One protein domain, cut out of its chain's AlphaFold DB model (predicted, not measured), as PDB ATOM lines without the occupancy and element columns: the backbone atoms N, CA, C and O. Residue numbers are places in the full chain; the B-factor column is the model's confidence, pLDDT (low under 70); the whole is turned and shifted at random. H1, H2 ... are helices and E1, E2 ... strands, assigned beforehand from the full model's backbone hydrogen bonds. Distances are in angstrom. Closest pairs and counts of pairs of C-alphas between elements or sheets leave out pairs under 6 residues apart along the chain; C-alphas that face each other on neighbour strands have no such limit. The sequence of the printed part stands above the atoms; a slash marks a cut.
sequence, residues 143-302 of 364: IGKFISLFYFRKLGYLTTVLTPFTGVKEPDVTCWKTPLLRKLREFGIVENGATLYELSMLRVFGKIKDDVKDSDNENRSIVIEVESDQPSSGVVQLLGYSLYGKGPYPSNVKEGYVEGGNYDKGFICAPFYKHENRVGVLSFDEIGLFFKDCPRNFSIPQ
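This is residues 143 to 302 of the 364 residues of an uncharacterized protein of Candidatus Desulfofervidus auxilii (UniProt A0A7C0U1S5). A twisted sheet of six strands, curled like part of a barrel, wraps round helix H1 on one face, while H5 packs over E3 and E4 on the other face. Beyond the edge strand E1 lie the short helices H2, H3 and H4 with their links, and towards the other end of the longest axis residues 245 to 251, in the long link from H5 to E4, stick out. The printed part has 160 residues, with five named helices and six named strands in the order H1 E1 E2 H2 H3 H4 E3 H5 E4 E5 E6; the sheet is mixed, in the order E1 E2 E3 E4 E5 E6. The class is mixed, helices and strands, with 68 of the 160 residues in named elements, under half. The whole is compact, with a radius of gyration of the C-alphas of 16.7 A and spans of 58 by 41 by 26 A.

H1, residues 143 to 154, is on the sheet, which curls round it; its closest C-alphas to E1, residues 158 to 160, are those of Leu 149 and Thr 159, 5.4 A apart. E1 is an edge strand and forms an antiparallel hairpin with E2, residues 173 to 177, with N 158 and O 176 at 2.8 A. H2, residues 179 to 186, is not on the sheet. H3, residues 196 to 199, is apart from H2 and only grazes the sheet; the closest C-alphas of H3 and E1 are those of Leu 196 and Thr 160, 5.5 A apart. Just before H3, residues 194 to 195 pair with residues 158 to 159 of E1, parallel. H4, residues 202 to 205, is not on the sheet, and H3 and H4 meet only through their link. E3, residues 220 to 226, is antiparallel to E2, with N 222 and O 175 at 2.8 A. H5, residues 231 to 239, is on the opposite face from H1, which gives three layers, helices on both faces of a sheet. Its height over the sheet is 8.4 A, and it runs along the strands, at 23 degrees to E3 on the local plane. E4, residues 265 to 271, is parallel to E3, with N 267 and O 223 at 2.9 A; E3, H5 and E4 form a strand-helix-strand unit, two parallel neighbour strands with a helix between, whose crossover is right-handed. The closest C-alphas of H5 and E4 are those of Leu 238 and Gly 266, 6.3 A apart. E5, residues 280 to 284, is parallel to E4, with N 282 and O 268 at 2.9 A. E6, residues 289 to 292, is the other edge strand and forms an antiparallel hairpin with E5, with N 283 and O 290 at 2.8 A. Each O i to N i+4 pair is within hydrogen-bond range in H1, H2 and H5; H3 and H4 are too short for such a pair, and their single O i to N i+3 pair is within range in H3 and not in H4.

H1 begins at C-alpha 143, (286.264, 277.175, 310.104), and runs 16.7 A from first to last C-alpha. E2 measures 14.0 A, H2 10.5 A and H5 12.6 A. E3 begins at C-alpha 220, (308.132, 267.866, 305.771); E3 and E4 measure 19.7 A each. E5 measures 13.7 A, and E6, 10.2 A, ends at C-alpha 292, (302.783, 283.616, 302.982). E1, H3 and H4 are shorter, at 7.0, 5.2 and 5.3 A.

The two C-alphas farthest apart are those of Val 204 and Pro 248, 59.0 A. The printed part has no cut. The links from E1 to E2, H4 to E3 and H5 to E4 are long, with 12, 14 and 25 residues. The mean pLDDT of the printed part is 86.8; it is under 70 at residues 164 to 169, residue 215 and residues 241 to 254.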
ATOM      1  N   ILE A 143     286.233 276.800 311.522       90.81
ATOM      2  CA  ILE A 143     286.264 277.175 310.104       90.81
ATOM      3  C   ILE A 143     287.713 277.366 309.647       90.81
ATOM      4  O   ILE A 143     288.102 276.840 308.604       90.81
ATOM      5  N   GLY A 144     288.543 278.048 310.440       94.00
ATOM      6  CA  GLY A 144     289.970 278.214 310.144       94.00
ATOM      7  C   GLY A 144     290.747 276.886 310.130       94.00
ATOM      8  O   GLY A 144     291.580 276.670 309.244       94.00
ATOM      9  N   LYS A 145     290.427 275.951 311.037       94.44
ATOM     10  CA  LYS A 145     290.971 274.582 311.066       94.44
ATOM     11  C   LYS A 145     290.586 273.832 309.799       94.44
ATOM     12  O   LYS A 145     291.464 273.315 309.111       94.44
ATOM     13  N   PHE A 146     289.304 273.847 309.435       94.06
ATOM     14  CA  PHE A 146     288.809 273.239 308.200       94.06
ATOM     15  C   PHE A 146     289.525 273.802 306.968       94.06
ATOM     16  O   PHE A 146     290.088 273.046 306.176       94.06
ATOM     17  N   ILE A 147     289.605 275.129 306.836       95.19
ATOM     18  CA  ILE A 147     290.322 275.786 305.735       95.19
ATOM     19  C   ILE A 147     291.782 275.321 305.674       95.19
ATOM     20  O   ILE A 147     292.267 274.958 304.600       95.19
ATOM     21  N   SER A 148     292.466 275.279 306.820       96.88
ATOM     22  CA  SER A 148     293.869 274.862 306.918       96.88
ATOM     23  C   SER A 148     294.069 273.410 306.486       96.88
ATOM     24  O   SER A 148     294.940 273.134 305.657       96.88
ATOM     25  N   LEU A 149     293.228 272.494 306.977       96.12
ATOM     26  CA  LEU A 149     293.277 271.072 306.630       96.12
ATOM     27  C   LEU A 149     293.193 270.867 305.115       96.12
ATOM     28  O   LEU A 149     294.030 270.162 304.551       96.12
ATOM     29  N   PHE A 150     292.226 271.499 304.443       95.69
ATOM     30  CA  PHE A 150     292.024 271.315 303.001       95.69
ATOM     31  C   PHE A 150     293.025 272.088 302.144       95.69
ATOM     32  O   PHE A 150     293.409 271.608 301.075       95.69
ATOM     33  N   TYR A 151     293.493 273.250 302.607       96.00
ATOM     34  CA  TYR A 151     294.542 273.994 301.916       96.00
ATOM     35  C   TYR A 151     295.842 273.182 301.859       96.00
ATOM     36  O   TYR A 151     296.369 272.934 300.775       96.00
ATOM     37  N   PHE A 152     296.329 272.694 303.004       95.94
ATOM     38  CA  PHE A 152     297.568 271.914 303.045       95.94
ATOM     39  C   PHE A 152     297.400 270.500 302.479       95.94
ATOM     40  O   PHE A 152     298.330 269.993 301.854       95.94
ATOM     41  N   ARG A 153     296.209 269.896 302.574       95.62
ATOM     42  CA  ARG A 153     295.885 268.668 301.832       95.62
ATOM     43  C   ARG A 153     296.106 268.861 300.328       95.62
ATOM     44  O   ARG A 153     296.758 268.028 299.707       95.62
ATOM     45  N   LYS A 154     295.628 269.972 299.746       93.19
ATOM     46  CA  LYS A 154     295.830 270.291 298.316       93.19
ATOM     47  C   LYS A 154     297.309 270.490 297.961       93.19
ATOM     48  O   LYS A 154     297.711 270.219 296.834       93.19
ATOM     49  N   LEU A 155     298.129 270.913 298.923       93.06
ATOM     50  CA  LEU A 155     299.588 271.016 298.785       93.06
ATOM     51  C   LEU A 155     300.328 269.681 298.997       93.06
ATOM     52  O   LEU A 155     301.550 269.679 299.146       93.06
ATOM     53  N   GLY A 156     299.610 268.557 299.042       94.62
ATOM     54  CA  GLY A 156     300.219 267.239 299.164       94.62
ATOM     55  C   GLY A 156     300.643 266.889 300.588       94.62
ATOM     56  O   GLY A 156     301.597 266.139 300.770       94.62
ATOM     57  N   TYR A 157     299.983 267.415 301.616       96.38
ATOM     58  CA  TYR A 157     300.222 266.972 302.991       96.38
ATOM     59  C   TYR A 157     299.163 265.967 303.437       96.38
ATOM     60  O   TYR A 157     298.007 266.021 303.012       96.38
ATOM     61  N   LEU A 158     299.556 265.079 304.346       96.06
ATOM     62  CA  LEU A 158     298.619 264.480 305.278       96.06
ATOM     63  C   LEU A 158     298.264 265.526 306.341       96.06
ATOM     64  O   LEU A 158     299.176 266.051 306.976       96.06
ATOM     65  N   THR A 159     296.988 265.824 306.563       96.38
ATOM     66  CA  THR A 159     296.560 266.857 307.522       96.38
ATOM     67  C   THR A 159     295.694 266.282 308.640       96.38
ATOM     68  O   THR A 159     294.904 265.361 308.426       96.38
ATOM     69  N   THR A 160     295.857 266.782 309.864       91.38
ATOM     70  CA  THR A 160     295.117 266.288 311.032       91.38
ATOM     71  C   THR A 160     295.071 267.317 312.161       91.38
ATOM     72  O   THR A 160     295.890 268.228 312.208       91.38
ATOM     73  N   VAL A 161     294.116 267.151 313.074       85.44
ATOM     74  CA  VAL A 161     294.043 267.871 314.360       85.44
ATOM     75  C   VAL A 161     294.679 267.068 315.503       85.44
ATOM     76  O   VAL A 161     294.735 267.532 316.631       85.44
ATOM     77  N   LEU A 162     295.148 265.847 315.220       80.69
ATOM     78  CA  LEU A 162     295.912 265.023 316.157       80.69
ATOM     79  C   LEU A 162     297.408 265.332 316.012       80.69
ATOM     80  O   LEU A 162     297.890 265.589 314.908       80.69
ATOM     81  N   THR A 163     298.159 265.272 317.107       72.12
ATOM     82  CA  THR A 163     299.598 265.571 317.125       72.12
ATOM     83  C   THR A 163     300.411 264.384 317.651       72.12
ATOM     84  O   THR A 163     299.912 263.625 318.485       72.12
ATOM     85  N   PRO A 164     301.682 264.229 317.233       67.25
ATOM     86  CA  PRO A 164     302.663 263.450 317.984       67.25
ATOM     87  C   PRO A 164     302.765 263.931 319.430       67.25
ATOM     88  O   PRO A 164     302.428 265.082 319.739       67.25
ATOM     89  N   PHE A 165     303.308 263.086 320.303       63.84
ATOM     90  CA  PHE A 165     303.547 263.474 321.686       63.84
ATOM     91  C   PHE A 165     304.758 264.413 321.751       63.84
ATOM     92  O   PHE A 165     305.916 263.990 321.756       63.84
ATOM     93  N   THR A 166     304.491 265.716 321.804       56.03
ATOM     94  CA  THR A 166     305.528 266.760 321.819       56.03
ATOM     95  C   THR A 166     305.874 267.257 323.224       56.03
ATOM     96  O   THR A 166     306.823 268.021 323.372       56.03
ATOM     97  N   GLY A 167     305.140 266.828 324.260       54.81
ATOM     98  CA  GLY A 167     305.298 267.316 325.638       54.81
ATOM     99  C   GLY A 167     304.762 268.738 325.876       54.81
ATOM    100  O   GLY A 167     304.872 269.252 326.987       54.81
ATOM    101  N   VAL A 168     304.167 269.363 324.856       61.38
ATOM    102  CA  VAL A 168     303.467 270.656 324.920       61.38
ATOM    103  C   VAL A 168     301.965 270.402 324.693       61.38
ATOM    104  O   VAL A 168     301.573 269.289 324.345       61.38
ATOM    105  N   LYS A 169     301.110 271.409 324.925       69.06
ATOM    106  CA  LYS A 169     299.673 271.367 324.586       69.06
ATOM    107  C   LYS A 169     299.473 270.934 323.117       69.06
ATOM    108  O   LYS A 169     300.365 271.098 322.294       69.06
ATOM    109  N   GLU A 170     298.325 270.360 322.785       78.06
ATOM    110  CA  GLU A 170     298.025 269.986 321.402       78.06
ATOM    111  C   GLU A 170     297.833 271.238 320.522       78.06
ATOM    112  O   GLU A 170     297.081 272.133 320.926       78.06
ATOM    113  N   PRO A 171     298.510 271.324 319.360       86.44
ATOM    114  CA  PRO A 171     298.278 272.378 318.383       86.44
ATOM    115  C   PRO A 171     296.961 272.165 317.635       86.44
ATOM    116  O   PRO A 171     296.423 271.057 317.598       86.44
ATOM    117  N   ASP A 172     296.477 273.208 316.964       90.38
ATOM    118  CA  ASP A 172     295.186 273.145 316.272       90.38
ATOM    119  C   ASP A 172     295.179 272.244 315.036       90.38
ATOM    120  O   ASP A 172     294.225 271.490 314.819       90.38
ATOM    121  N   VAL A 173     296.211 272.349 314.193       94.38
ATOM    122  CA  VAL A 173     296.377 271.522 312.992       94.38
ATOM    123  C   VAL A 173     297.852 271.197 312.783       94.38
ATOM    124  O   VAL A 173     298.729 272.053 312.902       94.38
ATOM    125  N   THR A 174     298.132 269.958 312.389       94.88
ATOM    126  CA  THR A 174     299.458 269.531 311.937       94.88
ATOM    127  C   THR A 174     299.385 268.922 310.540       94.88
ATOM    128  O   THR A 174     298.396 268.284 310.159       94.88
ATOM    129  N   CYS A 175     300.435 269.138 309.748       97.00
ATOM    130  CA  CYS A 175     300.522 268.661 308.373       97.00
ATOM    131  C   CYS A 175     301.858 267.956 308.143       97.00
ATOM    132  O   CYS A 175     302.914 268.485 308.492       97.00
ATOM    133  N   TRP A 176     301.824 266.789 307.505       95.88
ATOM    134  CA  TRP A 176     302.982 265.911 307.389       95.88
ATOM    135  C   TRP A 176     303.135 265.342 305.979       95.88
ATOM    136  O   TRP A 176     302.185 264.831 305.390       95.88
ATOM    137  N   LYS A 177     304.357 265.385 305.453       95.56
ATOM    138  CA  LYS A 177     304.830 264.509 304.380       95.56
ATOM    139  C   LYS A 177     305.749 263.480 305.023       95.56
ATOM    140  O   LYS A 177     306.802 263.848 305.547       95.56
ATOM    141  N   THR A 178     305.329 262.221 305.031       94.75
ATOM    142  CA  THR A 178     306.052 261.120 305.680       94.75
ATOM    143  C   THR A 178     306.357 259.989 304.694       94.75
ATOM    144  O   THR A 178     305.729 259.917 303.628       94.75
ATOM    145  N   PRO A 179     307.281 259.068 305.033       95.00
ATOM    146  CA  PRO A 179     307.520 257.866 304.239       95.00
ATOM    147  C   PRO A 179     306.255 257.031 304.007       95.00
ATOM    148  O   PRO A 179     306.050 256.556 302.889       95.00
ATOM    149  N   LEU A 180     305.381 256.893 305.010       95.19
ATOM    150  CA  LEU A 180     304.141 256.133 304.851       95.19
ATOM    151  C   LEU A 180     303.146 256.828 303.912       95.19
ATOM    152  O   LEU A 180     302.542 256.160 303.075       95.19
ATOM    153  N   LEU A 181     303.014 258.162 303.959       95.44
ATOM    154  CA  LEU A 181     302.208 258.890 302.966       95.44
ATOM    155  C   LEU A 181     302.731 258.648 301.543       95.44
ATOM    156  O   LEU A 181     301.939 258.440 300.623       95.44
ATOM    157  N   ARG A 182     304.056 258.638 301.358       94.38
ATOM    158  CA  ARG A 182     304.667 258.332 300.059       94.38
ATOM    159  C   ARG A 182     304.305 256.921 299.589       94.38
ATOM    160  O   ARG A 182     303.860 256.774 298.455       94.38
ATOM    161  N   LYS A 183     304.382 255.913 300.460       95.19
ATOM    162  CA  LYS A 183     303.920 254.555 300.127       95.19
ATOM    163  C   LYS A 183     302.439 254.525 299.753       95.19
ATOM    164  O   LYS A 183     302.071 253.933 298.746       95.19
ATOM    165  N   LEU A 184     301.572 255.219 300.491       95.94
ATOM    166  CA  LEU A 184     300.148 255.309 300.137       95.94
ATOM    167  C   LEU A 184     299.926 255.891 298.727       95.94
ATOM    168  O   LEU A 184     298.983 255.481 298.042       95.94
ATOM    169  N   ARG A 185     300.806 256.793 298.268       94.44
ATOM    170  CA  ARG A 185     300.815 257.295 296.883       94.44
ATOM    171  C   ARG A 185     301.305 256.267 295.877       94.44
ATOM    172  O   ARG A 185     300.652 256.066 294.856       94.44
ATOM    173  N   GLU A 186     302.410 255.591 296.171       93.44
ATOM    174  CA  GLU A 186     302.988 254.540 295.320       93.44
ATOM    175  C   GLU A 186     301.988 253.397 295.073       93.44
ATOM    176  O   GLU A 186     301.840 252.922 293.949       93.44
ATOM    177  N   PHE A 187     301.215 253.019 296.095       94.38
ATOM    178  CA  PHE A 187     300.156 252.009 295.992       94.38
ATOM    179  C   PHE A 187     298.853 252.547 295.367       94.38
ATOM    180  O   PHE A 187     297.891 251.794 295.171       94.38
ATOM    181  N   GLY A 188     298.800 253.842 295.046       93.38
ATOM    182  CA  GLY A 188     297.659 254.501 294.419       93.38
ATOM    183  C   GLY A 188     296.414 254.554 295.304       93.38
ATOM    184  O   GLY A 188     295.304 254.504 294.768       93.38
ATOM    185  N   ILE A 189     296.588 254.593 296.630       95.50
ATOM    186  CA  ILE A 189     295.511 254.832 297.606       95.50
ATOM    187  C   ILE A 189     295.241 256.333 297.733       95.50
ATOM    188  O   ILE A 189     294.083 256.741 297.798       95.50
ATOM    189  N   VAL A 190     296.303 257.142 297.732       95.25
ATOM    190  CA  VAL A 190     296.248 258.607 297.816       95.25
ATOM    191  C   VAL A 190     296.919 259.199 296.582       95.25
ATOM    192  O   VAL A 190     298.063 258.876 296.303       95.25
ATOM    193  N   GLU A 191     296.249 260.069 295.831       92.50
ATOM    194  CA  GLU A 191     296.872 260.701 294.653       92.50
ATOM    195  C   GLU A 191     297.824 261.845 295.031       92.50
ATOM    196  O   GLU A 191     298.846 262.035 294.373       92.50
ATOM    197  N   ASN A 192     297.505 262.581 296.100       91.94
ATOM    198  CA  ASN A 192     298.241 263.767 296.535       91.94
ATOM    199  C   ASN A 192     298.327 263.859 298.067       91.94
ATOM    200  O   ASN A 192     299.099 263.128 298.688       91.94
ATOM    201  N   GLY A 193     297.556 264.744 298.700       94.56
ATOM    202  CA  GLY A 193     297.375 264.787 300.148       94.56
ATOM    203  C   GLY A 193     296.077 264.115 300.585       94.56
ATOM    204  O   GLY A 193     295.212 263.790 299.770       94.56
ATOM    205  N   ALA A 194     295.940 263.931 301.891       95.69
ATOM    206  CA  ALA A 194     294.743 263.391 302.524       95.69
ATOM    207  C   ALA A 194     294.556 264.058 303.887       95.69
ATOM    208  O   ALA A 194     295.537 264.407 304.539       95.69
ATOM    209  N   THR A 195     293.329 264.213 304.366       95.00
ATOM    210  CA  THR A 195     293.150 264.347 305.814       95.00
ATOM    211  C   THR A 195     293.278 262.963 306.449       95.00
ATOM    212  O   THR A 195     292.963 261.945 305.827       95.00
ATOM    213  N   LEU A 196     293.723 262.898 307.702       91.12
ATOM    214  CA  LEU A 196     293.760 261.639 308.445       91.12
ATOM    215  C   LEU A 196     292.358 261.013 308.539       91.12
ATOM    216  O   LEU A 196     292.221 259.799 308.461       91.12
ATOM    217  N   TYR A 197     291.312 261.838 308.611       88.81
ATOM    218  CA  TYR A 197     289.932 261.363 308.624       88.81
ATOM    219  C   TYR A 197     289.505 260.758 307.279       88.81
ATOM    220  O   TYR A 197     288.787 259.774 307.260       88.81
ATOM    221  N   GLU A 198     289.989 261.246 306.134       94.12
ATOM    222  CA  GLU A 198     289.724 260.557 304.862       94.12
ATOM    223  C   GLU A 198     290.342 259.149 304.813       94.12
ATOM    224  O   GLU A 198     289.783 258.269 304.159       94.12
ATOM    225  N   LEU A 199     291.472 258.919 305.498       93.88
ATOM    226  CA  LEU A 199     292.108 257.599 305.558       93.88
ATOM    227  C   LEU A 199     291.303 256.578 306.372       93.88
ATOM    228  O   LEU A 199     291.433 255.384 306.108       93.88
ATOM    229  N   SER A 200     290.459 256.998 307.318       89.25
ATOM    230  CA  SER A 200     289.569 256.075 308.047       89.25
ATOM    231  C   SER A 200     288.349 255.634 307.229       89.25
ATOM    232  O   SER A 200     287.603 254.761 307.661       89.25
ATOM    233  N   MET A 201     288.140 256.220 306.044       90.62
ATOM    234  CA  MET A 201     286.964 255.974 305.201       90.62
ATOM    235  C   MET A 201     287.269 255.190 303.922       90.62
ATOM    236  O   MET A 201     286.393 255.049 303.065       90.62
ATOM    237  N   LEU A 202     288.503 254.714 303.751       93.50
ATOM    238  CA  LEU A 202     288.966 254.068 302.522       93.50
ATOM    239  C   LEU A 202     288.098 252.875 302.125       93.50
ATOM    240  O   LEU A 202     287.825 252.703 300.942       93.50
ATOM    241  N   ARG A 203     287.618 252.074 303.081       92.06
ATOM    242  CA  ARG A 203     286.752 250.923 302.777       92.06
ATOM    243  C   ARG A 203     285.431 251.322 302.123       92.06
ATOM    244  O   ARG A 203     284.934 250.588 301.286       92.06
ATOM    245  N   VAL A 204     284.882 252.478 302.481       90.88
ATOM    246  CA  VAL A 204     283.581 252.932 301.977       90.88
ATOM    247  C   VAL A 204     283.732 253.781 300.721       90.88
ATOM    248  O   VAL A 204     283.019 253.580 299.743       90.88
ATOM    249  N   PHE A 205     284.641 254.758 300.744       92.56
ATOM    250  CA  PHE A 205     284.782 255.734 299.660       92.56
ATOM    251  C   PHE A 205     285.920 255.412 298.691       92.56
ATOM    252  O   PHE A 205     286.108 256.114 297.697       92.56
ATOM    253  N   GLY A 206     286.684 254.355 298.953       94.62
ATOM    254  CA  GLY A 206     287.803 253.960 298.121       94.62
ATOM    255  C   GLY A 206     288.950 254.971 298.170       94.62
ATOM    256  O   GLY A 206     289.304 255.524 299.209       94.62
ATOM    257  N   LYS A 207     289.592 255.157 297.017       95.06
ATOM    258  CA  LYS A 207     290.826 255.942 296.875       95.06
ATOM    259  C   LYS A 207     290.591 257.436 297.102       95.06
ATOM    260  O   LYS A 207     289.561 257.988 296.716       95.06
ATOM    261  N   ILE A 208     291.599 258.117 297.641       94.25
ATOM    262  CA  ILE A 208     291.598 259.569 297.823       94.25
ATOM    263  C   ILE A 208     292.184 260.225 296.576       94.25
ATOM    264  O   ILE A 208     293.391 260.161 296.340       94.25
ATOM    265  N   LYS A 209     291.310 260.851 295.787       90.44
ATOM    266  CA  LYS A 209     291.672 261.524 294.538       90.44
ATOM    267  C   LYS A 209     291.959 263.011 294.730       90.44
ATOM    268  O   LYS A 209     291.423 263.644 295.651       90.44
ATOM    269  N   ASP A 210     292.794 263.550 293.853       85.88
ATOM    270  CA  ASP A 210     293.105 264.972 293.742       85.88
ATOM    271  C   ASP A 210     293.652 265.294 292.338       85.88
ATOM    272  O   ASP A 210     294.419 264.526 291.765       85.88
ATOM    273  N   ASP A 211     293.308 266.460 291.792       79.19
ATOM    274  CA  ASP A 211     293.707 266.843 290.426       79.19
ATOM    275  C   ASP A 211     295.184 267.240 290.310       79.19
ATOM    276  O   ASP A 211     295.720 267.381 289.210       79.19
ATOM    277  N   VAL A 212     295.834 267.505 291.443       78.06
ATOM    278  CA  VAL A 212     297.223 267.959 291.502       78.06
ATOM    279  C   VAL A 212     298.058 266.825 292.054       78.06
ATOM    280  O   VAL A 212     297.772 266.349 293.142       78.06
ATOM    281  N   LYS A 213     299.111 266.422 291.344       70.62
ATOM    282  CA  LYS A 213     300.109 265.500 291.885       70.62
ATOM    283  C   LYS A 213     301.291 266.293 292.410       70.62
ATOM    284  O   LYS A 213     301.974 266.966 291.643       70.62
ATOM    285  N   ASP A 214     301.530 266.198 293.707       72.81
ATOM    286  CA  ASP A 214     302.782 266.642 294.296       72.81
ATOM    287  C   ASP A 214     303.909 265.676 293.905       72.81
ATOM    288  O   ASP A 214     303.832 264.472 294.155       72.81
ATOM    289  N   SER A 215     304.946 266.202 293.257       63.69
ATOM    290  CA  SER A 215     306.129 265.438 292.846       63.69
ATOM    291  C   SER A 215     307.222 265.406 293.916       63.69
ATOM    292  O   SER A 215     308.252 264.760 293.724       63.69
ATOM    293  N   ASP A 216     307.042 266.145 295.009       76.75
ATOM    294  CA  ASP A 216     308.033 266.285 296.065       76.75
ATOM    295  C   ASP A 216     307.952 265.132 297.078       76.75
ATOM    296  O   ASP A 216     306.934 264.915 297.739       76.75
ATOM    297  N   ASN A 217     309.067 264.412 297.206       76.19
ATOM    298  CA  ASN A 217     309.230 263.267 298.100       76.19
ATOM    299  C   ASN A 217     309.963 263.620 299.404       76.19
ATOM    300  O   ASN A 217     310.315 262.715 300.169       76.19
ATOM    301  N   GLU A 218     310.232 264.902 299.660       87.38
ATOM    302  CA  GLU A 218     310.865 265.332 300.901       87.38
ATOM    303  C   GLU A 218     309.925 265.212 302.101       87.38
ATOM    304  O   GLU A 218     308.773 265.657 302.087       87.38
ATOM    305  N   ASN A 219     310.469 264.677 303.194       91.50
ATOM    306  CA  ASN A 219     309.767 264.646 304.467       91.50
ATOM    307  C   ASN A 219     309.656 266.063 305.033       91.50
ATOM    308  O   ASN A 219     310.674 266.717 305.295       91.50
ATOM    309  N   ARG A 220     308.428 266.517 305.277       94.38
ATOM    310  CA  ARG A 220     308.132 267.866 305.771       94.38
ATOM    311  C   ARG A 220     307.082 267.830 306.869       94.38
ATOM    312  O   ARG A 220     306.142 267.047 306.788       94.38
ATOM    313  N   SER A 221     307.226 268.689 307.868       95.19
ATOM    314  CA  SER A 221     306.290 268.817 308.980       95.19
ATOM    315  C   SER A 221     305.926 270.275 309.231       95.19
ATOM    316  O   SER A 221     306.777 271.163 309.270       95.19
ATOM    317  N   ILE A 222     304.634 270.530 309.388       96.25
ATOM    318  CA  ILE A 222     304.079 271.860 309.605       96.25
ATOM    319  C   ILE A 222     303.135 271.803 310.799       96.25
ATOM    320  O   ILE A 222     302.376 270.846 310.946       96.25
ATOM    321  N   VAL A 223     303.169 272.846 311.618       95.56
ATOM    322  CA  VAL A 223     302.181 273.102 312.667       95.56
ATOM    323  C   VAL A 223     301.475 274.422 312.390       95.56
ATOM    324  O   VAL A 223     302.085 275.372 311.888       95.56
ATOM    325  N   ILE A 224     300.179 274.464 312.670       97.38
ATOM    326  CA  ILE A 224     299.319 275.607 312.404       97.38
ATOM    327  C   ILE A 224     298.519 275.897 313.665       97.38
ATOM    328  O   ILE A 224     297.830 275.012 314.165       97.38
ATOM    329  N   GLU A 225     298.591 277.139 314.123       96.19
ATOM    330  CA  GLU A 225     297.673 277.681 315.123       96.19
ATOM    331  C   GLU A 225     296.578 278.460 314.412       96.19
ATOM    332  O   GLU A 225     296.853 279.180 313.445       96.19
ATOM    333  N   VAL A 226     295.340 278.299 314.860       96.06
ATOM    334  CA  VAL A 226     294.172 278.927 314.261       96.06
ATOM    335  C   VAL A 226     293.581 279.906 315.258       96.06
ATOM    336  O   VAL A 226     293.228 279.536 316.365       96.06
ATOM    337  N   GLU A 227     293.433 281.159 314.849       94.81
ATOM    338  CA  GLU A 227     292.931 282.225 315.711       94.81
ATOM    339  C   GLU A 227     291.767 282.942 315.028       94.81
ATOM    340  O   GLU A 227     291.820 283.243 313.832       94.81
ATOM    341  N   SER A 228     290.718 283.246 315.794       90.25
ATOM    342  CA  SER A 228     289.568 284.004 315.277       90.25
ATOM    343  C   SER A 228     289.891 285.498 315.161       90.25
ATOM    344  O   SER A 228     289.747 286.096 314.096       90.25
ATOM    345  N   ASP A 229     290.314 286.117 316.267       85.38
ATOM    346  CA  ASP A 229     290.435 287.574 316.416       85.38
ATOM    347  C   ASP A 229     291.723 288.042 317.119       85.38
ATOM    348  O   ASP A 229     292.041 289.232 317.060       85.38
ATOM    349  N   GLN A 230     292.510 287.135 317.714       89.69
ATOM    350  CA  GLN A 230     293.793 287.459 318.356       89.69
ATOM    351  C   GLN A 230     294.984 286.664 317.784       89.69
ATOM    352  O   GLN A 230     295.638 285.917 318.511       89.69
ATOM    353  N   PRO A 231     295.374 286.883 316.509       91.88
ATOM    354  CA  PRO A 231     296.452 286.124 315.858       91.88
ATOM    355  C   PRO A 231     297.797 286.158 316.597       91.88
ATOM    356  O   PRO A 231     298.595 285.229 316.498       91.88
ATOM    357  N   SER A 232     298.065 287.225 317.359       90.62
ATOM    358  CA  SER A 232     299.279 287.344 318.171       90.62
ATOM    359  C   SER A 232     299.408 286.249 319.229       90.62
ATOM    360  O   SER A 232     300.531 285.851 319.536       90.62
ATOM    361  N   SER A 233     298.289 285.765 319.777       89.81
ATOM    362  CA  SER A 233     298.267 284.690 320.772       89.81
ATOM    363  C   SER A 233     298.769 283.386 320.155       89.81
ATOM    364  O   SER A 233     299.739 282.818 320.656       89.81
ATOM    365  N   GLY A 234     298.228 282.982 319.004       91.12
ATOM    366  CA  GLY A 234     298.699 281.819 318.249       91.12
ATOM    367  C   GLY A 234     300.173 281.919 317.846       91.12
ATOM    368  O   GLY A 234     300.926 280.958 317.995       91.12
ATOM    369  N   VAL A 235     300.657 283.103 317.444       92.62
ATOM    370  CA  VAL A 235     302.096 283.295 317.156       92.62
ATOM    371  C   VAL A 235     302.964 283.038 318.392       92.62
ATOM    372  O   VAL A 235     304.032 282.429 318.285       92.62
ATOM    373  N   VAL A 236     302.511 283.461 319.571       90.31
ATOM    374  CA  VAL A 236     303.201 283.180 320.835       90.31
ATOM    375  C   VAL A 236     303.149 281.692 321.188       90.31
ATOM    376  O   VAL A 236     304.128 281.175 321.716       90.31
ATOM    377  N   GLN A 237     302.078 280.968 320.864       89.31
ATOM    378  CA  GLN A 237     302.034 279.511 321.052       89.31
ATOM    379  C   GLN A 237     303.023 278.780 320.127       89.31
ATOM    380  O   GLN A 237     303.716 277.857 320.559       89.31
ATOM    381  N   LEU A 238     303.156 279.235 318.877       91.44
ATOM    382  CA  LEU A 238     304.114 278.680 317.918       91.44
ATOM    383  C   LEU A 238     305.562 278.889 318.373       91.44
ATOM    384  O   LEU A 238     306.342 277.938 318.391       91.44
ATOM    385  N   LEU A 239     305.922 280.123 318.735       90.12
ATOM    386  CA  LEU A 239     307.306 280.514 319.036       90.12
ATOM    387  C   LEU A 239     307.684 280.355 320.517       90.12
ATOM    388  O   LEU A 239     308.862 280.323 320.856       90.12
ATOM    389  N   GLY A 240     306.704 280.249 321.410       82.50
ATOM    390  CA  GLY A 240     306.910 280.229 322.853       82.50
ATOM    391  C   GLY A 240     307.201 281.612 323.434       82.50
ATOM    392  O   GLY A 240     307.363 282.613 322.730       82.50
ATOM    393  N   TYR A 241     307.293 281.669 324.761       67.81
ATOM    394  CA  TYR A 241     307.709 282.879 325.468       67.81
ATOM    395  C   TYR A 241     309.225 282.870 325.659       67.81
ATOM    396  O   TYR A 241     309.739 282.351 326.647       67.81
ATOM    397  N   SER A 242     309.948 283.516 324.746       49.28
ATOM    398  CA  SER A 242     311.281 284.056 325.044       49.28
ATOM    399  C   SER A 242     311.141 285.507 325.530       49.28
ATOM    400  O   SER A 242     311.515 286.463 324.858       49.28
ATOM    401  N   LEU A 243     310.502 285.694 326.684       41.06
ATOM    402  CA  LEU A 243     310.382 286.973 327.395       41.06
ATOM    403  C   LEU A 243     310.510 286.601 328.882       41.06
ATOM    404  O   LEU A 243     309.591 286.017 329.432       41.06
ATOM    405  N   TYR A 244     311.606 286.785 329.612       39.22
ATOM    406  CA  TYR A 244     312.637 287.808 329.572       39.22
ATOM    407  C   TYR A 244     313.970 287.196 330.021       39.22
ATOM    408  O   TYR A 244     314.072 286.645 331.119       39.22
ATOM    409  N   GLY A 245     315.038 287.402 329.252       44.34
ATOM    410  CA  GLY A 245     316.342 287.533 329.893       44.34
ATOM    411  C   GLY A 245     316.253 288.681 330.909       44.34
ATOM    412  O   GLY A 245     315.912 289.796 330.520       44.34
ATOM    413  N   LYS A 246     316.571 288.400 332.181       37.75
ATOM    414  CA  LYS A 246     316.584 289.316 333.350       37.75
ATOM    415  C   LYS A 246     315.264 289.488 334.128       37.75
ATOM    416  O   LYS A 246     314.837 290.603 334.399       37.75
ATOM    417  N   GLY A 247     314.686 288.385 334.597       45.47
ATOM    418  CA  GLY A 247     313.889 288.347 335.833       45.47
ATOM    419  C   GLY A 247     314.440 287.257 336.769       45.47
ATOM    420  O   GLY A 247     315.017 286.296 336.264       45.47
ATOM    421  N   PRO A 248     314.312 287.365 338.105       44.38
ATOM    422  CA  PRO A 248     314.977 286.463 339.058       44.38
ATOM    423  C   PRO A 248     314.394 285.035 339.123       44.38
ATOM    424  O   PRO A 248     314.828 284.251 339.960       44.38
ATOM    425  N   TYR A 249     313.448 284.672 338.249       44.66
ATOM    426  CA  TYR A 249     312.803 283.355 338.239       44.66
ATOM    427  C   TYR A 249     313.005 282.641 336.888       44.66
ATOM    428  O   TYR A 249     312.279 282.920 335.935       44.66
ATOM    429  N   PRO A 250     313.964 281.698 336.790       45.28
ATOM    430  CA  PRO A 250     314.270 280.938 335.569       45.28
ATOM    431  C   PRO A 250     313.233 279.865 335.177       45.28
ATOM    432  O   PRO A 250     313.479 279.103 334.248       45.28
ATOM    433  N   SER A 251     312.105 279.730 335.883       45.97
ATOM    434  CA  SER A 251     311.288 278.504 335.858       45.97
ATOM    435  C   SER A 251     310.155 278.456 334.825       45.97
ATOM    436  O   SER A 251     309.527 277.411 334.700       45.97
ATOM    437  N   ASN A 252     309.872 279.536 334.087       48.94
ATOM    438  CA  ASN A 252     308.661 279.625 333.248       48.94
ATOM    439  C   ASN A 252     308.952 279.777 331.743       48.94
ATOM    440  O   ASN A 252     308.186 280.419 331.023       48.94
ATOM    441  N   VAL A 253     310.050 279.198 331.244       56.41
ATOM    442  CA  VAL A 253     310.283 279.109 329.793       56.41
ATOM    443  C   VAL A 253     309.347 278.044 329.224       56.41
ATOM    444  O   VAL A 253     309.581 276.849 329.394       56.41
ATOM    445  N   LYS A 254     308.270 278.475 328.562       68.56
ATOM    446  CA  LYS A 254     307.396 277.577 327.801       68.56
ATOM    447  C   LYS A 254     307.863 277.561 326.349       68.56
ATOM    448  O   LYS A 254     307.695 278.552 325.636       68.56
ATOM    449  N   GLU A 255     308.470 276.448 325.948       76.38
ATOM    450  CA  GLU A 255     308.860 276.183 324.562       76.38
ATOM    451  C   GLU A 255     307.608 276.204 323.670       76.38
ATOM    452  O   GLU A 255     306.570 275.631 324.021       76.38
ATOM    453  N   GLY A 256     307.688 276.921 322.549       85.00
ATOM    454  CA  GLY A 256     306.627 276.936 321.546       85.00
ATOM    455  C   GLY A 256     306.659 275.692 320.668       85.00
ATOM    456  O   GLY A 256     307.664 274.977 320.621       85.00
ATOM    457  N   TYR A 257     305.579 275.447 319.927       87.75
ATOM    458  CA  TYR A 257     305.460 274.249 319.090       87.75
ATOM    459  C   TYR A 257     306.610 274.079 318.095       87.75
ATOM    460  O   TYR A 257     307.114 272.964 317.938       87.75
ATOM    461  N   VAL A 258     307.047 275.161 317.438       89.44
ATOM    462  CA  VAL A 258     308.135 275.074 316.453       89.44
ATOM    463  C   VAL A 258     309.519 275.119 317.084       89.44
ATOM    464  O   VAL A 258     310.396 274.398 316.620       89.44
ATOM    465  N   GLU A 259     309.718 275.881 318.165       84.31
ATOM    466  CA  GLU A 259     311.016 275.932 318.866       84.31
ATOM    467  C   GLU A 259     311.390 274.566 319.464       84.31
ATOM    468  O   GLU A 259     312.565 274.207 319.510       84.31
ATOM    469  N   GLY A 260     310.374 273.738 319.742       80.25
ATOM    470  CA  GLY A 260     310.495 272.311 320.024       80.25
ATOM    471  C   GLY A 260     311.313 271.511 319.012       80.25
ATOM    472  O   GLY A 260     311.771 270.428 319.357       80.25
ATOM    473  N   GLY A 261     311.502 271.979 317.776       88.44
ATOM    474  CA  GLY A 261     312.276 271.297 316.734       88.44
ATOM    475  C   GLY A 261     311.586 270.085 316.097       88.44
ATOM    476  O   GLY A 261     312.198 269.385 315.290       88.44
ATOM    477  N   ASN A 262     310.324 269.819 316.444       88.38
ATOM    478  CA  ASN A 262     309.525 268.722 315.879       88.38
ATOM    479  C   ASN A 262     308.967 269.061 314.480       88.38
ATOM    480  O   ASN A 262     308.720 268.169 313.665       88.38
ATOM    481  N   TYR A 263     308.801 270.355 314.195       93.38
ATOM    482  CA  TYR A 263     308.193 270.881 312.975       93.38
ATOM    483  C   TYR A 263     309.211 271.649 312.131       93.38
ATOM    484  O   TYR A 263     310.040 272.373 312.677       93.38
ATOM    485  N   ASP A 264     309.139 271.531 310.802       95.50
ATOM    486  CA  ASP A 264     309.920 272.392 309.908       95.50
ATOM    487  C   ASP A 264     309.411 273.827 309.952       95.50
ATOM    488  O   ASP A 264     310.209 274.757 309.990       95.50
ATOM    489  N   LYS A 265     308.091 274.025 309.921       97.19
ATOM    490  CA  LYS A 265     307.483 275.352 309.770       97.19
ATOM    491  C   LYS A 265     306.273 275.531 310.679       97.19
ATOM    492  O   LYS A 265     305.513 274.591 310.904       97.19
ATOM    493  N   GLY A 266     306.079 276.762 311.142       96.50
ATOM    494  CA  GLY A 266     304.887 277.200 311.869       96.50
ATOM    495  C   GLY A 266     304.074 278.181 311.040       96.50
ATOM    496  O   GLY A 266     304.662 279.019 310.347       96.50
ATOM    497  N   PHE A 267     302.748 278.089 311.119       98.06
ATOM    498  CA  PHE A 267     301.825 279.011 310.462       98.06
ATOM    499  C   PHE A 267     300.750 279.489 311.426       98.06
ATOM    500  O   PHE A 267     300.228 278.715 312.218       98.06
ATOM    501  N   ILE A 268     300.382 280.756 311.305       97.50
ATOM    502  CA  ILE A 268     299.137 281.269 311.869       97.50
ATOM    503  C   ILE A 268     298.059 281.229 310.786       97.50
ATOM    504  O   ILE A 268     298.306 281.633 309.643       97.50
ATOM    505  N   CYS A 269     296.878 280.731 311.139       97.75
ATOM    506  CA  CYS A 269     295.684 280.813 310.318       97.75
ATOM    507  C   CYS A 269     294.671 281.744 310.973       97.75
ATOM    508  O   CYS A 269     294.163 281.441 312.048       97.75
ATOM    509  N   ALA A 270     294.381 282.875 310.337       96.62
ATOM    510  CA  ALA A 270     293.410 283.825 310.867       96.62
ATOM    511  C   ALA A 270     292.743 284.640 309.752       96.62
ATOM    512  O   ALA A 270     293.404 284.980 308.757       96.62
ATOM    513  N   PRO A 271     291.455 284.992 309.897       94.75
ATOM    514  CA  PRO A 271     290.769 285.840 308.932       94.75
ATOM    515  C   PRO A 271     291.361 287.258 308.939       94.75
ATOM    516  O   PRO A 271     291.767 287.770 309.981       94.75
ATOM    517  N   PHE A 272     291.428 287.899 307.771       94.00
ATOM    518  CA  PHE A 272     291.879 289.295 307.596       94.00
ATOM    519  C   PHE A 272     293.298 289.637 308.115       94.00
ATOM    520  O   PHE A 272     293.661 290.811 308.214       94.00
ATOM    521  N   TYR A 273     294.135 288.644 308.422       93.88
ATOM    522  CA  TYR A 273     295.450 288.833 309.037       93.88
ATOM    523  C   TYR A 273     296.598 288.533 308.067       93.88
ATOM    524  O   TYR A 273     296.831 287.385 307.704       93.88
ATOM    525  N   LYS A 274     297.360 289.557 307.653       93.62
ATOM    526  CA  LYS A 274     298.393 289.417 306.598       93.62
ATOM    527  C   LYS A 274     299.808 289.863 307.001       93.62
ATOM    528  O   LYS A 274     300.730 289.764 306.194       93.62
ATOM    529  N   HIS A 275     300.006 290.355 308.226       88.88
ATOM    530  CA  HIS A 275     301.185 291.163 308.583       88.88
ATOM    531  C   HIS A 275     302.223 290.486 309.504       88.88
ATOM    532  O   HIS A 275     303.071 291.177 310.059       88.88
ATOM    533  N   GLU A 276     302.229 289.158 309.646       93.69
ATOM    534  CA  GLU A 276     303.252 288.445 310.437       93.69
ATOM    535  C   GLU A 276     304.505 288.123 309.609       93.69
ATOM    536  O   GLU A 276     304.420 287.783 308.425       93.69
ATOM    537  N   ASN A 277     305.688 288.243 310.212       93.75
ATOM    538  CA  ASN A 277     306.987 288.079 309.556       93.75
ATOM    539  C   ASN A 277     307.921 287.063 310.226       93.75
ATOM    540  O   ASN A 277     308.984 286.800 309.675       93.75
ATOM    541  N   ARG A 278     307.546 286.490 311.371       94.00
ATOM    542  CA  ARG A 278     308.328 285.482 312.103       94.00
ATOM    543  C   ARG A 278     307.911 284.054 311.762       94.00
ATOM    544  O   ARG A 278     308.746 283.155 311.781       94.00
ATOM    545  N   VAL A 279     306.636 283.856 311.438       96.00
ATOM    546  CA  VAL A 279     306.042 282.574 311.029       96.00
ATOM    547  C   VAL A 279     305.333 282.722 309.680       96.00
ATOM    548  O   VAL A 279     305.237 283.826 309.137       96.00
ATOM    549  N   GLY A 280     304.871 281.612 309.106       97.81
ATOM    550  CA  GLY A 280     304.041 281.633 307.904       97.81
ATOM    551  C   GLY A 280     302.618 282.105 308.211       97.81
ATOM    552  O   GLY A 280     302.182 282.082 309.361       97.81
ATOM    553  N   VAL A 281     301.885 282.526 307.184       98.00
ATOM    554  CA  VAL A 281     300.506 283.017 307.313       98.00
ATOM    555  C   VAL A 281     299.620 282.332 306.286       98.00
ATOM    556  O   VAL A 281     299.895 282.389 305.087       98.00
ATOM    557  N   LEU A 282     298.528 281.735 306.751       97.94
ATOM    558  CA  LEU A 282     297.364 281.419 305.936       97.94
ATOM    559  C   LEU A 282     296.245 282.364 306.372       97.94
ATOM    560  O   LEU A 282     295.885 282.423 307.539       97.94
ATOM    561  N   SER A 283     295.701 283.148 305.455       96.94
ATOM    562  CA  SER A 283     294.606 284.057 305.776       96.94
ATOM    563  C   SER A 283     293.545 284.007 304.705       96.94
ATOM    564  O   SER A 283     293.767 283.507 303.600       96.94
ATOM    565  N   PHE A 284     292.367 284.493 305.055       95.00
ATOM    566  CA  PHE A 284     291.229 284.515 304.171       95.00
ATOM    567  C   PHE A 284     290.327 285.703 304.476       95.00
ATOM    568  O   PHE A 284     290.248 286.174 305.612       95.00
ATOM    569  N   ASP A 285     289.693 286.190 303.423       92.81
ATOM    570  CA  ASP A 285     288.750 287.300 303.414       92.81
ATOM    571  C   ASP A 285     287.740 287.093 302.269       92.81
ATOM    572  O   ASP A 285     287.693 286.026 301.643       92.81
ATOM    573  N   GLU A 286     286.920 288.102 301.989       87.88
ATOM    574  CA  GLU A 286     285.944 288.100 300.899       87.88
ATOM    575  C   GLU A 286     286.569 287.971 299.498       87.88
ATOM    576  O   GLU A 286     285.905 287.498 298.574       87.88
ATOM    577  N   ILE A 287     287.839 288.353 299.326       88.69
ATOM    578  CA  ILE A 287     288.558 288.264 298.047       88.69
ATOM    579  C   ILE A 287     289.085 286.839 297.847       88.69
ATOM    580  O   ILE A 287     289.105 286.310 296.731       88.69
ATOM    581  N   GLY A 288     289.501 286.186 298.930       89.81
ATOM    582  CA  GLY A 288     289.832 284.771 298.933       89.81
ATOM    583  C   GLY A 288     290.966 284.431 299.884       89.81
ATOM    584  O   GLY A 288     291.073 284.973 300.972       89.81
ATOM    585  N   LEU A 289     291.804 283.472 299.482       94.56
ATOM    586  CA  LEU A 289     292.921 283.004 300.303       94.56
ATOM    587  C   LEU A 289     294.188 283.823 300.042       94.56
ATOM    588  O   LEU A 289     294.598 283.982 298.890       94.56
ATOM    589  N   PHE A 290     294.853 284.219 301.120       96.00
ATOM    590  CA  PHE A 290     296.213 284.739 301.147       96.00
ATOM    591  C   PHE A 290     297.142 283.712 301.800       96.00
ATOM    592  O   PHE A 290     296.821 283.151 302.845       96.00
ATOM    593  N   PHE A 291     298.308 283.484 301.200       96.94
ATOM    594  CA  PHE A 291     299.320 282.592 301.750       96.94
ATOM    595  C   PHE A 291     300.691 283.257 301.704       96.94
ATOM    596  O   PHE A 291     301.121 283.748 300.659       96.94
ATOM    597  N   LYS A 292     301.386 283.222 302.835       97.56
ATOM    598  CA  LYS A 292     302.783 283.616 302.982       97.56
ATOM    599  C   LYS A 292     303.535 282.455 303.613       97.56
ATOM    600  O   LYS A 292     303.186 282.013 304.705       97.56
ATOM    601  N   ASP A 293     304.567 281.976 302.928       97.00
ATOM    602  CA  ASP A 293     305.380 280.879 303.444       97.00
ATOM    603  C   ASP A 293     306.147 281.289 304.714       97.00
ATOM    604  O   ASP A 293     306.434 282.467 304.948       97.00
ATOM    605  N   CYS A 294     306.468 280.298 305.542       96.62
ATOM    606  CA  CYS A 294     307.239 280.498 306.757       96.62
ATOM    607  C   CYS A 294     308.707 280.809 306.404       96.62
ATOM    608  O   CYS A 294     309.333 280.020 305.690       96.62
ATOM    609  N   PRO A 295     309.283 281.922 306.894       94.62
ATOM    610  CA  PRO A 295     310.608 282.383 306.470       94.62
ATOM    611  C   PRO A 295     311.767 281.568 307.059       94.62
ATOM    612  O   PRO A 295     312.913 281.746 306.652       94.62
ATOM    613  N   ARG A 296     311.491 280.700 308.038       93.25
ATOM    614  CA  ARG A 296     312.492 279.941 308.790       93.25
ATOM    615  C   ARG A 296     312.109 278.463 308.849       93.25
ATOM    616  O   ARG A 296     310.931 278.135 308.960       93.25
ATOM    617  N   ASN A 297     313.119 277.590 308.804       95.12
ATOM    618  CA  ASN A 297     312.988 276.191 309.208       95.12
ATOM    619  C   ASN A 297     313.383 276.057 310.690       95.12
ATOM    620  O   ASN A 297     314.445 276.542 311.084       95.12
ATOM    621  N   PHE A 298     312.528 275.434 311.497       94.00
ATOM    622  CA  PHE A 298     312.715 275.255 312.939       94.00
ATOM    623  C   PHE A 298     313.137 273.832 313.330       94.00
ATOM    624  O   PHE A 298     313.466 273.591 314.489       94.00
ATOM    625  N   SER A 299     313.136 272.884 312.393       92.12
ATOM    626  CA  SER A 299     313.303 271.468 312.710       92.12
ATOM    627  C   SER A 299     314.698 271.126 313.241       92.12
ATOM    628  O   SER A 299     315.724 271.621 312.773       92.12
ATOM    629  N   ILE A 300     314.725 270.197 314.194       91.25
ATOM    630  CA  ILE A 300     315.933 269.535 314.685       91.25
ATOM    631  C   ILE A 300     315.889 268.089 314.171       91.25
ATOM    632  O   ILE A 300     314.937 267.372 314.502       91.25
ATOM    633  N   PRO A 301     316.891 267.612 313.401       90.44
ATOM    634  CA  PRO A 301     316.816 266.330 312.697       90.44
ATOM    635  C   PRO A 301     316.384 265.139 313.565       90.44
ATOM    636  O   PRO A 301     315.499 264.384 313.167       90.44
ATOM    637  N   GLN A 302     316.939 264.985 314.772       88.81
ATOM    638  CA  GLN A 302     316.610 263.855 315.652       88.81
ATOM    639  C   GLN A 302     315.161 263.909 316.162       88.81
ATOM    640  O   GLN A 302     314.467 262.891 316.171       88.81
TER     641      GLN A 302